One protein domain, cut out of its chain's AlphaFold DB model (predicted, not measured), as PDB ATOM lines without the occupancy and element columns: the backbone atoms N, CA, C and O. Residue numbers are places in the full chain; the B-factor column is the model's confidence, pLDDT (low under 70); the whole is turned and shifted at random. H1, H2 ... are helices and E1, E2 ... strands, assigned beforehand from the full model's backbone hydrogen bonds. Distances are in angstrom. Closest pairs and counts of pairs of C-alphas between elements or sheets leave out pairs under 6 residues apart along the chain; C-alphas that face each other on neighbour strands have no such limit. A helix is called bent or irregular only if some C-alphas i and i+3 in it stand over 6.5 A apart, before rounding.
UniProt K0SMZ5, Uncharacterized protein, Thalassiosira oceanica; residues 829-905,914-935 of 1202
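Overview. This is residues 829 to 905 and 914 to 935 of the 1202 residues of an uncharacterized protein of Thalassiosira oceanica (UniProt K0SMZ5). One helix, H2, runs through the middle of a small cluster of crossed helices, with H1, H3, H4 and H5 packed round it. A two-strand hairpin, E1 and E2, lies beyond the end of H2 where that helix begins, and its loop reaches one end of the long axis at Arg 879. The printed part has 99 residues, with five named helices and two named strands in the order H1 H2 E1 E2 H3 H4 H5; the sheet, E1 - E2, is antiparallel, and the class is mostly helix. The whole is compact, with a radius of gyration of the C-alphas of 13.8 A and spans of 42 by 31 by 27 A.

Arrangement. Start with H1, residues 829 to 837, and go on to H2, residues 840 to 855, the hub, which touches four helices. Look at the C-alphas of Ile 836 and Ala 843, 4.3 A apart, the closest of H1 and H2; they touch at a steep tilt of 46 degrees, opposite ways, H2 with residues 842 to 847 alone. Next find the hairpin of E1, residues 871 to 874, and E2, residues 884 to 887: they are antiparallel, with N 872 and O 886 at 2.8 A and N 884 and O 874 at 3.0 A, within hydrogen-bond range. H3, residues 888 to 896, touches residues 842 to 846 of H2 alone, at a steep tilt of 47 degrees, the same way; the closest C-alphas, of Leu 842 and Val 888, are 6.5 A apart. H4, residues 901 to 905, touches H1, the closest C-alphas being those of Asp 829 and Ile 904, 5.2 A apart. H4 also touches residues 850 to 854 of H2 alone, the closest C-alphas being those of Leu 850 and Phe 901, 6.6 A apart. H5, residues 914 to 922, touches residues 844 to 851 of H2 alone, at a steep tilt of 63 degrees, opposite ways; the C-alphas of Lys 848 and Ala 921 come closest, at 5.0 A. H3 and H5 are apart. In H2, H3, H4 and H5 every O i to N i+4 pair is within hydrogen-bond range; in H1 0 of 5 are, beside 4 of 6 O i to N i+3 pairs.

Along the chain. Find C-alpha 829 at (81.352, 120.392, 95.174); H1 runs 15.0 A from there and is irregular, only just, with C-alphas 830 and 833 6.8 A apart. From C-alpha 840 at (78.479, 101.235, 92.578), H2 runs 21.6 A. E1 measures 9.6 A, E2 10.0 A, H3 12.3 A and H4 5.9 A. H5 runs 12.1 A to C-alpha 922 at (85.946, 100.015, 102.906).

Size, cuts and confidence. The C-alphas farthest apart, of Leu 857 and Arg 879, are 43.3 A apart. Residues 906 to 913 are not printed, and C-alphas 905 and 914 are 8.8 A apart across the cut. The link from H2 to E1 is long, 15 residues, and residues 923 to 935 hold no named element. The mean pLDDT of the printed part is 92.2; residues 877 and 879 to 882 are under 70.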
ATOM      1  N   ASP A 829      81.307 121.081  93.879       94.56
ATOM      2  CA  ASP A 829      81.352 120.392  95.174       94.56
ATOM      3  C   ASP A 829      79.949 120.043  95.701       94.56
ATOM      4  O   ASP A 829      79.703 118.945  96.199       94.56
ATOM      5  N   ARG A 830      78.986 120.953  95.496       92.75
ATOM      6  CA  ARG A 830      77.587 120.798  95.929       92.75
ATOM      7  C   ARG A 830      76.800 119.756  95.140       92.75
ATOM      8  O   ARG A 830      75.738 119.325  95.584       92.75
ATOM      9  N   ILE A 831      77.230 119.398  93.935       95.44
ATOM     10  CA  ILE A 831      76.516 118.446  93.072       95.44
ATOM     11  C   ILE A 831      77.240 117.106  93.026       95.44
ATOM     12  O   ILE A 831      76.577 116.074  92.933       95.44
ATOM     13  N   LEU A 832      78.568 117.101  93.161       95.00
ATOM     14  CA  LEU A 832      79.387 115.913  92.955       95.00
ATOM     15  C   LEU A 832      79.020 114.741  93.878       95.00
ATOM     16  O   LEU A 832      79.084 113.586  93.460       95.00
ATOM     17  N   VAL A 833      78.531 115.014  95.093       95.62
ATOM     18  CA  VAL A 833      78.034 113.972  96.015       95.62
ATOM     19  C   VAL A 833      76.888 113.137  95.431       95.62
ATOM     20  O   VAL A 833      76.661 112.013  95.871       95.62
ATOM     21  N   PHE A 834      76.171 113.629  94.415       96.00
ATOM     22  CA  PHE A 834      75.131 112.850  93.744       96.00
ATOM     23  C   PHE A 834      75.686 111.642  92.982       96.00
ATOM     24  O   PHE A 834      74.954 110.664  92.824       96.00
ATOM     25  N   ALA A 835      76.964 111.661  92.583       95.69
ATOM     26  CA  ALA A 835      77.620 110.535  91.919       95.69
ATOM     27  C   ALA A 835      77.716 109.283  92.815       95.69
ATOM     28  O   ALA A 835      77.809 108.172  92.299       95.69
ATOM     29  N   ILE A 836      77.608 109.438  94.144       96.94
ATOM     30  CA  ILE A 836      77.515 108.317  95.098       96.94
ATOM     31  C   ILE A 836      76.281 107.452  94.812       96.94
ATOM     32  O   ILE A 836      76.285 106.250  95.052       96.94
ATOM     33  N   GLY A 837      75.217 108.061  94.284       94.88
ATOM     34  CA  GLY A 837      74.002 107.349  93.920       94.88
ATOM     35  C   GLY A 837      74.025 106.704  92.541       94.88
ATOM     36  O   GLY A 837      72.998 106.140  92.194       94.88
ATOM     37  N   ASP A 838      75.083 106.839  91.730       93.94
ATOM     38  CA  ASP A 838      75.121 106.308  90.356       93.94
ATOM     39  C   ASP A 838      75.640 104.861  90.291       93.94
ATOM     40  O   ASP A 838      74.988 103.959  90.810       93.94
ATOM     41  N   HIS A 839      76.782 104.613  89.638       95.88
ATOM     42  CA  HIS A 839      77.333 103.270  89.476       95.88
ATOM     43  C   HIS A 839      78.136 102.845  90.721       95.88
ATOM     44  O   HIS A 839      79.031 103.592  91.131       95.88
ATOM     45  N   PRO A 840      77.923 101.636  91.280       97.12
ATOM     46  CA  PRO A 840      78.479 101.235  92.578       97.12
ATOM     47  C   PRO A 840      80.011 101.281  92.637       97.12
ATOM     48  O   PRO A 840      80.581 101.742  93.622       97.12
ATOM     49  N   ILE A 841      80.697 100.879  91.560       97.62
ATOM     50  CA  ILE A 841      82.169 100.941  91.494       97.62
ATOM     51  C   ILE A 841      82.666 102.394  91.497       97.62
ATOM     52  O   ILE A 841      83.615 102.716  92.208       97.62
ATOM     53  N   LEU A 842      82.026 103.286  90.731       97.19
ATOM     54  CA  LEU A 842      82.432 104.695  90.662       97.19
ATOM     55  C   LEU A 842      82.167 105.394  92.001       97.19
ATOM     56  O   LEU A 842      83.032 106.110  92.504       97.19
ATOM     57  N   ALA A 843      81.007 105.121  92.604       97.12
ATOM     58  CA  ALA A 843      80.628 105.610  93.923       97.12
ATOM     59  C   ALA A 843      81.622 105.161  95.003       97.12
ATOM     60  O   ALA A 843      82.108 105.989  95.770       97.12
ATOM     61  N   GLN A 844      81.979 103.873  95.036       97.69
ATOM     62  CA  GLN A 844      82.929 103.344  96.014       97.69
ATOM     63  C   GLN A 844      84.304 104.011  95.894       97.69
ATOM     64  O   GLN A 844      84.899 104.375  96.906       97.69
ATOM     65  N   TRP A 845      84.817 104.198  94.676       97.69
ATOM     66  CA  TRP A 845      86.113 104.846  94.477       97.69
ATOM     67  C   TRP A 845      86.098 106.340  94.806       97.69
ATOM     68  O   TRP A 845      87.056 106.832  95.403       97.69
ATOM     69  N   LEU A 846      85.003 107.042  94.501       96.44
ATOM     70  CA  LEU A 846      84.805 108.420  94.952       96.44
ATOM     71  C   LEU A 846      84.792 108.503  96.487       96.44
ATOM     72  O   LEU A 846      85.413 109.393  97.062       96.44
ATOM     73  N   LEU A 847      84.138 107.552  97.159       97.19
ATOM     74  CA  LEU A 847      84.115 107.481  98.620       97.19
ATOM     75  C   LEU A 847      85.483 107.130  99.216       97.19
ATOM     76  O   LEU A 847      85.849 107.708 100.232       97.19
ATOM     77  N   LYS A 848      86.269 106.246  98.589       96.94
ATOM     78  CA  LYS A 848      87.656 105.961  99.007       96.94
ATOM     79  C   LYS A 848      88.534 107.208  98.930       96.94
ATOM     80  O   LYS A 848      89.299 107.468  99.854       96.94
ATOM     81  N   LEU A 849      88.397 107.979  97.852       95.19
ATOM     82  CA  LEU A 849      89.099 109.246  97.678       95.19
ATOM     83  C   LEU A 849      88.690 110.265  98.749       95.19
ATOM     84  O   LEU A 849      89.554 110.858  99.390       95.19
ATOM     85  N   LEU A 850      87.386 110.432  98.982       94.94
ATOM     86  CA  LEU A 850      86.879 111.318 100.030       94.94
ATOM     87  C   LEU A 850      87.379 110.897 101.416       94.94
ATOM     88  O   LEU A 850      87.862 111.737 102.168       94.94
ATOM     89  N   HIS A 851      87.313 109.602 101.729       95.56
ATOM     90  CA  HIS A 851      87.784 109.057 102.997       95.56
ATOM     91  C   HIS A 851      89.272 109.340 103.212       95.56
ATOM     92  O   HIS A 851      89.645 109.809 104.279       95.56
ATOM     93  N   HIS A 852      90.102 109.128 102.184       94.00
ATOM     94  CA  HIS A 852      91.529 109.446 102.224       94.00
ATOM     95  C   HIS A 852      91.760 110.924 102.556       94.00
ATOM     96  O   HIS A 852      92.388 111.234 103.560       94.00
ATOM     97  N   VAL A 853      91.172 111.848 101.791       90.25
ATOM     98  CA  VAL A 853      91.389 113.289 102.010       90.25
ATOM     99  C   VAL A 853      90.909 113.751 103.397       90.25
ATOM    100  O   VAL A 853      91.506 114.649 103.994       90.25
ATOM    101  N   ILE A 854      89.832 113.156 103.918       89.19
ATOM    102  CA  ILE A 854      89.218 113.557 105.191       89.19
ATOM    103  C   ILE A 854      89.949 112.959 106.397       89.19
ATOM    104  O   ILE A 854      90.234 113.690 107.345       89.19
ATOM    105  N   ASP A 855      90.228 111.655 106.380       88.00
ATOM    106  CA  ASP A 855      90.729 110.920 107.548       88.00
ATOM    107  C   ASP A 855      92.252 111.024 107.695       88.00
ATOM    108  O   ASP A 855      92.756 111.230 108.799       88.00
ATOM    109  N   SER A 856      93.009 110.968 106.589       80.62
ATOM    110  CA  SER A 856      94.476 111.049 106.660       80.62
ATOM    111  C   SER A 856      95.017 112.480 106.635       80.62
ATOM    112  O   SER A 856      96.208 112.685 106.872       80.62
ATOM    113  N   LEU A 857      94.158 113.482 106.384       78.31
ATOM    114  CA  LEU A 857      94.551 114.870 106.092       78.31
ATOM    115  C   LEU A 857      95.566 114.971 104.937       78.31
ATOM    116  O   LEU A 857      96.283 115.970 104.817       78.31
ATOM    117  N   GLU A 858      95.649 113.936 104.099       79.12
ATOM    118  CA  GLU A 858      96.535 113.899 102.948       79.12
ATOM    119  C   GLU A 858      95.906 114.627 101.763       79.12
ATOM    120  O   GLU A 858      94.700 114.883 101.689       79.12
ATOM    121  N   THR A 859      96.761 115.027 100.832       87.00
ATOM    122  CA  THR A 859      96.328 115.704  99.621       87.00
ATOM    123  C   THR A 859      95.931 114.678  98.560       87.00
ATOM    124  O   THR A 859      96.353 113.522  98.601       87.00
ATOM    125  N   VAL A 860      95.114 115.092  97.589       87.88
ATOM    126  CA  VAL A 860      94.619 114.221  96.508       87.88
ATOM    127  C   VAL A 860      95.763 113.557  95.727       87.88
ATOM    128  O   VAL A 860      95.597 112.463  95.190       87.88
ATOM    129  N   GLU A 861      96.941 114.183  95.690       89.56
ATOM    130  CA  GLU A 861      98.140 113.663  95.028       89.56
ATOM    131  C   GLU A 861      98.682 112.374  95.667       89.56
ATOM    132  O   GLU A 861      99.339 111.592  94.979       89.56
ATOM    133  N   ASN A 862      98.395 112.125  96.950       91.62
ATOM    134  CA  ASN A 862      98.831 110.918  97.659       91.62
ATOM    135  C   ASN A 862      97.818 109.768  97.559       91.62
ATOM    136  O   ASN A 862      98.094 108.660  98.029       91.62
ATOM    137  N   PHE A 863      96.658 110.002  96.938       94.06
ATOM    138  CA  PHE A 863      95.632 108.983  96.809       94.06
ATOM    139  C   PHE A 863      96.102 107.850  95.890       94.06
ATOM    140  O   PHE A 863      96.526 108.065  94.752       94.06
ATOM    141  N   ALA A 864      95.984 106.610  96.362       94.88
ATOM    142  CA  ALA A 864      96.253 105.427  95.555       94.88
ATOM    143  C   ALA A 864      95.100 105.189  94.564       94.88
ATOM    144  O   ALA A 864      94.156 104.449  94.849       94.88
ATOM    145  N   TYR A 865      95.181 105.834  93.398       95.12
ATOM    146  CA  TYR A 865      94.213 105.672  92.312       95.12
ATOM    147  C   TYR A 865      94.039 104.200  91.894       95.12
ATOM    148  O   TYR A 865      94.983 103.409  92.002       95.12
ATOM    149  N   PRO A 866      92.853 103.828  91.369       94.94
ATOM    150  CA  PRO A 866      92.630 102.493  90.834       94.94
ATOM    151  C   PRO A 866      93.622 102.153  89.712       94.94
ATOM    152  O   PRO A 866      94.156 103.058  89.056       94.94
ATOM    153  N   PRO A 867      93.840 100.850  89.445       95.25
ATOM    154  CA  PRO A 867      94.607 100.406  88.290       95.25
ATOM    155  C   PRO A 867      94.115 101.076  86.995       95.25
ATOM    156  O   PRO A 867      92.907 101.252  86.818       95.25
ATOM    157  N   PRO A 868      95.025 101.468  86.084       93.62
ATOM    158  CA  PRO A 868      94.670 102.190  84.863       93.62
ATOM    159  C   PRO A 868      93.838 101.355  83.881       93.62
ATOM    160  O   PRO A 868      93.292 101.912  82.941       93.62
ATOM    161  N   ASP A 869      93.744 100.044  84.072       94.25
ATOM    162  CA  ASP A 869      92.937  99.103  83.298       94.25
ATOM    163  C   ASP A 869      91.569  98.809  83.933       94.25
ATOM    164  O   ASP A 869      90.761  98.100  83.336       94.25
ATOM    165  N   LEU A 870      91.269  99.361  85.117       96.50
ATOM    166  CA  LEU A 870      89.954  99.192  85.727       96.50
ATOM    167  C   LEU A 870      88.908 100.013  84.962       96.50
ATOM    168  O   LEU A 870      88.839 101.243  85.082       96.50
ATOM    169  N   THR A 871      88.059  99.312  84.216       96.06
ATOM    170  CA  THR A 871      86.926  99.888  83.495       96.06
ATOM    171  C   THR A 871      85.589  99.378  84.026       96.06
ATOM    172  O   THR A 871      85.494  98.316  84.643       96.06
ATOM    173  N   VAL A 872      84.534 100.167  83.821       95.00
ATOM    174  CA  VAL A 872      83.152  99.797  84.141       95.00
ATOM    175  C   VAL A 872      82.274  99.969  82.911       95.00
ATOM    176  O   VAL A 872      82.376 100.977  82.216       95.00
ATOM    177  N   ASN A 873      81.401  98.999  82.650       92.88
ATOM    178  CA  ASN A 873      80.442  99.068  81.551       92.88
ATOM    179  C   ASN A 873      79.121  99.632  82.055       92.88
ATOM    180  O   ASN A 873      78.420  99.025  82.865       92.88
ATOM    181  N   LEU A 874      78.786 100.817  81.566       90.00
ATOM    182  CA  LEU A 874      77.597 101.538  81.969       90.00
ATOM    183  C   LEU A 874      76.475 101.264  80.973       90.00
ATOM    184  O   LEU A 874      76.596 101.559  79.782       90.00
ATOM    185  N   LYS A 875      75.363 100.714  81.470       84.12
ATOM    186  CA  LYS A 875      74.148 100.436  80.688       84.12
ATOM    187  C   LYS A 875      73.366 101.723  80.455       84.12
ATOM    188  O   LYS A 875      72.382 102.023  81.137       84.12
ATOM    189  N   TYR A 876      73.860 102.538  79.538       79.94
ATOM    190  CA  TYR A 876      73.309 103.847  79.209       79.94
ATOM    191  C   TYR A 876      72.553 103.789  77.878       79.94
ATOM    192  O   TYR A 876      72.856 102.969  77.019       79.94
ATOM    193  N   ARG A 877      71.539 104.644  77.692       69.69
ATOM    194  CA  ARG A 877      70.714 104.642  76.469       69.69
ATOM    195  C   ARG A 877      71.290 105.577  75.405       69.69
ATOM    196  O   ARG A 877      70.565 106.407  74.859       69.69
ATOM    197  N   LEU A 878      72.582 105.455  75.113       75.25
ATOM    198  CA  LEU A 878      73.182 106.174  73.988       75.25
ATOM    199  C   LEU A 878      72.842 105.402  72.701       75.25
ATOM    200  O   LEU A 878      72.969 104.179  72.666       75.25
ATOM    201  N   ARG A 879      72.351 106.070  71.648       64.50
ATOM    202  CA  ARG A 879      71.869 105.394  70.423       64.50
ATOM    203  C   ARG A 879      72.958 104.574  69.744       64.50
ATOM    204  O   ARG A 879      72.649 103.584  69.089       64.50
ATOM    205  N   SER A 880      74.205 105.004  69.899       58.81
ATOM    206  CA  SER A 880      75.376 104.395  69.278       58.81
ATOM    207  C   SER A 880      75.880 103.133  69.992       58.81
ATOM    208  O   SER A 880      76.550 102.321  69.355       58.81
ATOM    209  N   LYS A 881      75.589 102.943  71.292       62.88
ATOM    210  CA  LYS A 881      76.169 101.859  72.110       62.88
ATOM    211  C   LYS A 881      75.223 101.423  73.234       62.88
ATOM    212  O   LYS A 881      74.783 102.251  74.024       62.88
ATOM    213  N   GLN A 882      74.960 100.116  73.345       65.38
ATOM    214  CA  GLN A 882      74.187  99.551  74.467       65.38
ATOM    215  C   GLN A 882      74.933  99.643  75.808       65.38
ATOM    216  O   GLN A 882      74.297  99.728  76.858       65.38
ATOM    217  N   GLU A 883      76.268  99.648  75.770       83.94
ATOM    218  CA  GLU A 883      77.134  99.776  76.939       83.94
ATOM    219  C   GLU A 883      78.279 100.751  76.640       83.94
ATOM    220  O   GLU A 883      78.835 100.762  75.538       83.94
ATOM    221  N   VAL A 884      78.608 101.598  77.614       88.31
ATOM    222  CA  VAL A 884      79.701 102.571  77.520       88.31
ATOM    223  C   VAL A 884      80.756 102.219  78.551       88.31
ATOM    224  O   VAL A 884      80.473 102.205  79.747       88.31
ATOM    225  N   GLU A 885      81.973 101.968  78.085       92.94
ATOM    226  CA  GLU A 885      83.109 101.709  78.957       92.94
ATOM    227  C   GLU A 885      83.640 103.018  79.564       92.94
ATOM    228  O   GLU A 885      83.961 103.975  78.851       92.94
ATOM    229  N   VAL A 886      83.753 103.063  80.892       95.31
ATOM    230  CA  VAL A 886      84.345 104.174  81.645       95.31
ATOM    231  C   VAL A 886      85.567 103.691  82.400       95.31
ATOM    232  O   VAL A 886      85.482 102.786  83.225       95.31
ATOM    233  N   ASN A 887      86.704 104.333  82.147       97.38
ATOM    234  CA  ASN A 887      87.914 104.130  82.924       97.38
ATOM    235  C   ASN A 887      87.781 104.834  84.281       97.38
ATOM    236  O   ASN A 887      87.577 106.049  84.336       97.38
ATOM    237  N   VAL A 888      87.880 104.075  85.373       97.31
ATOM    238  CA  VAL A 888      87.616 104.606  86.719       97.31
ATOM    239  C   VAL A 888      88.673 105.633  87.124       97.31
ATOM    240  O   VAL A 888      88.340 106.644  87.738       97.31
ATOM    241  N   ARG A 889      89.940 105.415  86.752       97.00
ATOM    242  CA  ARG A 889      91.031 106.340  87.067       97.00
ATOM    243  C   ARG A 889      90.862 107.672  86.341       97.00
ATOM    244  O   ARG A 889      90.874 108.702  87.005       97.00
ATOM    245  N   GLU A 890      90.640 107.645  85.024       96.94
ATOM    246  CA  GLU A 890      90.403 108.861  84.227       96.94
ATOM    247  C   GLU A 890      89.217 109.666  84.777       96.94
ATOM    248  O   GLU A 890      89.266 110.894  84.835       96.94
ATOM    249  N   PHE A 891      88.155 108.974  85.204       96.69
ATOM    250  CA  PHE A 891      86.991 109.607  85.813       96.69
ATOM    251  C   PHE A 891      87.334 110.303  87.138       96.69
ATOM    252  O   PHE A 891      86.953 111.454  87.334       96.69
ATOM    253  N   LEU A 892      88.070 109.649  88.044       96.06
ATOM    254  CA  LEU A 892      88.468 110.270  89.313       96.06
ATOM    255  C   LEU A 892      89.426 111.444  89.095       96.06
ATOM    256  O   LEU A 892      89.217 112.502  89.679       96.06
ATOM    257  N   GLU A 893      90.428 111.288  88.224       95.00
ATOM    258  CA  GLU A 893      91.357 112.366  87.861       95.00
ATOM    259  C   GLU A 893      90.582 113.575  87.313       95.00
ATOM    260  O   GLU A 893      90.805 114.712  87.733       95.00
ATOM    261  N   TYR A 894      89.586 113.324  86.458       95.38
ATOM    262  CA  TYR A 894      88.687 114.355  85.952       95.38
ATOM    263  C   TYR A 894      87.930 115.098  87.063       95.38
ATOM    264  O   TYR A 894      87.915 116.331  87.074       95.38
ATOM    265  N   LEU A 895      87.323 114.367  88.002       90.75
ATOM    266  CA  LEU A 895      86.595 114.966  89.121       90.75
ATOM    267  C   LEU A 895      87.513 115.775  90.042       90.75
ATOM    268  O   LEU A 895      87.146 116.856  90.496       90.75
ATOM    269  N   THR A 896      88.720 115.269  90.294       88.62
ATOM    270  CA  THR A 896      89.678 115.897  91.212       88.62
ATOM    271  C   THR A 896      90.302 117.180  90.689       88.62
ATOM    272  O   THR A 896      90.811 117.964  91.484       88.62
ATOM    273  N   ALA A 897      90.245 117.430  89.379       92.00
ATOM    274  CA  ALA A 897      90.938 118.557  88.766       92.00
ATOM    275  C   ALA A 897      90.478 119.931  89.289       92.00
ATOM    276  O   ALA A 897      91.255 120.881  89.237       92.00
ATOM    277  N   ASN A 898      89.228 120.056  89.755       88.31
ATOM    278  CA  ASN A 898      88.664 121.339  90.199       88.31
ATOM    279  C   ASN A 898      87.810 121.255  91.479       88.31
ATOM    280  O   ASN A 898      87.265 122.279  91.883       88.31
ATOM    281  N   ALA A 899      87.654 120.074  92.082       91.31
ATOM    282  CA  ALA A 899      86.783 119.883  93.240       91.31
ATOM    283  C   ALA A 899      87.489 120.233  94.561       91.31
ATOM    284  O   ALA A 899      88.620 119.804  94.805       91.31
ATOM    285  N   ASP A 900      86.797 120.952  95.448       93.62
ATOM    286  CA  ASP A 900      87.222 121.147  96.835       93.62
ATOM    287  C   ASP A 900      86.651 120.024  97.711       93.62
ATOM    288  O   ASP A 900      85.529 120.069  98.223       93.62
ATOM    289  N   PHE A 901      87.460 118.990  97.927       90.00
ATOM    290  CA  PHE A 901      87.071 117.835  98.736       90.00
ATOM    291  C   PHE A 901      86.790 118.174 100.205       90.00
ATOM    292  O   PHE A 901      86.033 117.445 100.845       90.00
ATOM    293  N   LYS A 902      87.318 119.283 100.744       90.00
ATOM    294  CA  LYS A 902      86.961 119.739 102.099       90.00
ATOM    295  C   LYS A 902      85.557 120.334 102.121       90.00
ATOM    296  O   LYS A 902      84.809 120.100 103.073       90.00
ATOM    297  N   ALA A 903      85.184 121.062 101.068       93.94
ATOM    298  CA  ALA A 903      83.816 121.537 100.894       93.94
ATOM    299  C   ALA A 903      82.843 120.358 100.730       93.94
ATOM    300  O   ALA A 903      81.813 120.331 101.401       93.94
ATOM    301  N   ILE A 904      83.209 119.343  99.935       94.69
ATOM    302  CA  ILE A 904      82.408 118.118  99.762       94.69
ATOM    303  C   ILE A 904      82.250 117.359 101.085       94.69
ATOM    304  O   ILE A 904      81.147 116.947 101.430       94.69
ATOM    305  N   ALA A 905      83.334 117.196 101.848       92.00
ATOM    306  CA  ALA A 905      83.315 116.549 103.161       92.00
ATOM    307  C   ALA A 905      82.346 117.219 104.143       92.00
ATOM    308  O   ALA A 905      81.720 116.557 104.971       92.00
ATOM    309  N   THR A 914      78.543 109.804 107.484       96.31
ATOM    310  CA  THR A 914      79.977 109.526 107.372       96.31
ATOM    311  C   THR A 914      80.314 108.072 107.711       96.31
ATOM    312  O   THR A 914      80.977 107.403 106.925       96.31
ATOM    313  N   GLU A 915      79.782 107.531 108.813       97.19
ATOM    314  CA  GLU A 915      80.058 106.149 109.230       97.19
ATOM    315  C   GLU A 915      79.652 105.120 108.160       97.19
ATOM    316  O   GLU A 915      80.451 104.260 107.785       97.19
ATOM    317  N   LEU A 916      78.425 105.217 107.633       97.81
ATOM    318  CA  LEU A 916      77.938 104.300 106.598       97.81
ATOM    319  C   LEU A 916      78.695 104.498 105.281       97.81
ATOM    320  O   LEU A 916      79.065 103.526 104.629       97.81
ATOM    321  N   LEU A 917      78.977 105.740 104.892       97.56
ATOM    322  CA  LEU A 917      79.713 106.022 103.660       97.56
ATOM    323  C   LEU A 917      81.149 105.470 103.702       97.56
ATOM    324  O   LEU A 917      81.627 104.942 102.699       97.56
ATOM    325  N   TRP A 918      81.819 105.495 104.854       97.19
ATOM    326  CA  TRP A 918      83.154 104.901 105.011       97.19
ATOM    327  C   TRP A 918      83.142 103.382 105.090       97.19
ATOM    328  O   TRP A 918      84.048 102.738 104.553       97.19
ATOM    329  N   LYS A 919      82.095 102.788 105.670       97.69
ATOM    330  CA  LYS A 919      81.853 101.342 105.558       97.69
ATOM    331  C   LYS A 919      81.677 100.926 104.098       97.69
ATOM    332  O   LYS A 919      82.306  99.963 103.666       97.69
ATOM    333  N   MET A 920      80.930 101.706 103.315       97.50
ATOM    334  CA  MET A 920      80.778 101.493 101.872       97.50
ATOM    335  C   MET A 920      82.111 101.651 101.121       97.50
ATOM    336  O   MET A 920      82.438 100.830 100.262       97.50
ATOM    337  N   ALA A 921      82.916 102.661 101.471       97.38
ATOM    338  CA  ALA A 921      84.257 102.857 100.912       97.38
ATOM    339  C   ALA A 921      85.195 101.674 101.210       97.38
ATOM    340  O   ALA A 921      86.002 101.295 100.363       97.38
ATOM    341  N   SER A 922      85.078 101.091 102.407       97.25
ATOM    342  CA  SER A 922      85.946 100.015 102.906       97.25
ATOM    343  C   SER A 922      85.460  98.608 102.549       97.25
ATOM    344  O   SER A 922      86.170  97.637 102.814       97.25
ATOM    345  N   ALA A 923      84.267  98.477 101.964       97.50
ATOM    346  CA  ALA A 923      83.713  97.192 101.556       97.50
ATOM    347  C   ALA A 923      84.616  96.493 100.520       97.50
ATOM    348  O   ALA A 923      85.181  97.137  99.631       97.50
ATOM    349  N   SER A 924      84.748  95.166 100.630       96.25
ATOM    350  CA  SER A 924      85.502  94.354  99.664       96.25
ATOM    351  C   SER A 924      84.871  94.400  98.277       96.25
ATOM    352  O   SER A 924      85.576  94.534  97.279       96.25
ATOM    353  N   ASP A 925      83.543  94.334  98.246       97.06
ATOM    354  CA  ASP A 925      82.735  94.310  97.039       97.06
ATOM    355  C   ASP A 925      81.996  95.648  96.864       97.06
ATOM    356  O   ASP A 925      81.646  96.295  97.860       97.06
ATOM    357  N   PRO A 926      81.757  96.102  95.621       97.44
ATOM    358  CA  PRO A 926      80.996  97.320  95.365       97.44
ATOM    359  C   PRO A 926      79.562  97.214  95.899       97.44
ATOM    360  O   PRO A 926      78.837  96.275  95.576       97.44
ATOM    361  N   VAL A 927      79.140  98.214  96.672       97.75
ATOM    362  CA  VAL A 927      77.784  98.296  97.230       97.75
ATOM    363  C   VAL A 927      76.881  99.065  96.269       97.75
ATOM    364  O   VAL A 927      77.111 100.244  96.001       97.75
ATOM    365  N   ASP A 928      75.825  98.421  95.784       96.94
ATOM    366  CA  ASP A 928      74.767  99.065  95.010       96.94
ATOM    367  C   ASP A 928      73.619  99.491  95.935       96.94
ATOM    368  O   ASP A 928      72.884  98.666  96.476       96.94
ATOM    369  N   LEU A 929      73.415 100.803  96.097       96.44
ATOM    370  CA  LEU A 929      72.351 101.380  96.933       96.44
ATOM    371  C   LEU A 929      70.922 101.036  96.460       96.44
ATOM    372  O   LEU A 929      69.946 101.324  97.169       96.44
ATOM    373  N   HIS A 930      70.783 100.434  95.281       93.94
ATOM    374  CA  HIS A 930      69.525  99.965  94.710       93.94
ATOM    375  C   HIS A 930      69.330  98.447  94.837       93.94
ATOM    376  O   HIS A 930      68.186  97.991  94.802       93.94
ATOM    377  N   ASP A 931      70.397  97.686  95.102       96.00
ATOM    378  CA  ASP A 931      70.358  96.238  95.301       96.00
ATOM    379  C   ASP A 931      70.851  95.844  96.698       96.00
ATOM    380  O   ASP A 931      72.047  95.710  96.967       96.00
ATOM    381  N   LYS A 932      69.891  95.575  97.590       96.69
ATOM    382  CA  LYS A 932      70.155  95.149  98.972       96.69
ATOM    383  C   LYS A 932      71.001  93.882  99.083       96.69
ATOM    384  O   LYS A 932      71.610  93.672 100.128       96.69
ATOM    385  N   SER A 933      71.029  93.028  98.058       97.12
ATOM    386  CA  SER A 933      71.831  91.801  98.093       97.12
ATOM    387  C   SER A 933      73.339  92.083  98.099       97.12
ATOM    388  O   SER A 933      74.111  91.255  98.577       97.12
ATOM    389  N   THR A 934      73.749  93.278  97.663       97.56
ATOM    390  CA  THR A 934      75.153  93.721  97.628       97.56
ATOM    391  C   THR A 934      75.638  94.350  98.940       97.56
ATOM    392  O   THR A 934      76.812  94.678  99.073       97.56
ATOM    393  N   TRP A 935      74.755  94.545  99.928       97.69
ATOM    394  CA  TRP A 935      75.059  95.340 101.130       97.69
ATOM    395  C   TRP A 935      75.846  94.579 102.203       97.69
ATOM    396  O   TRP A 935      76.387  95.183 103.133       97.69
TER     397      TRP A 935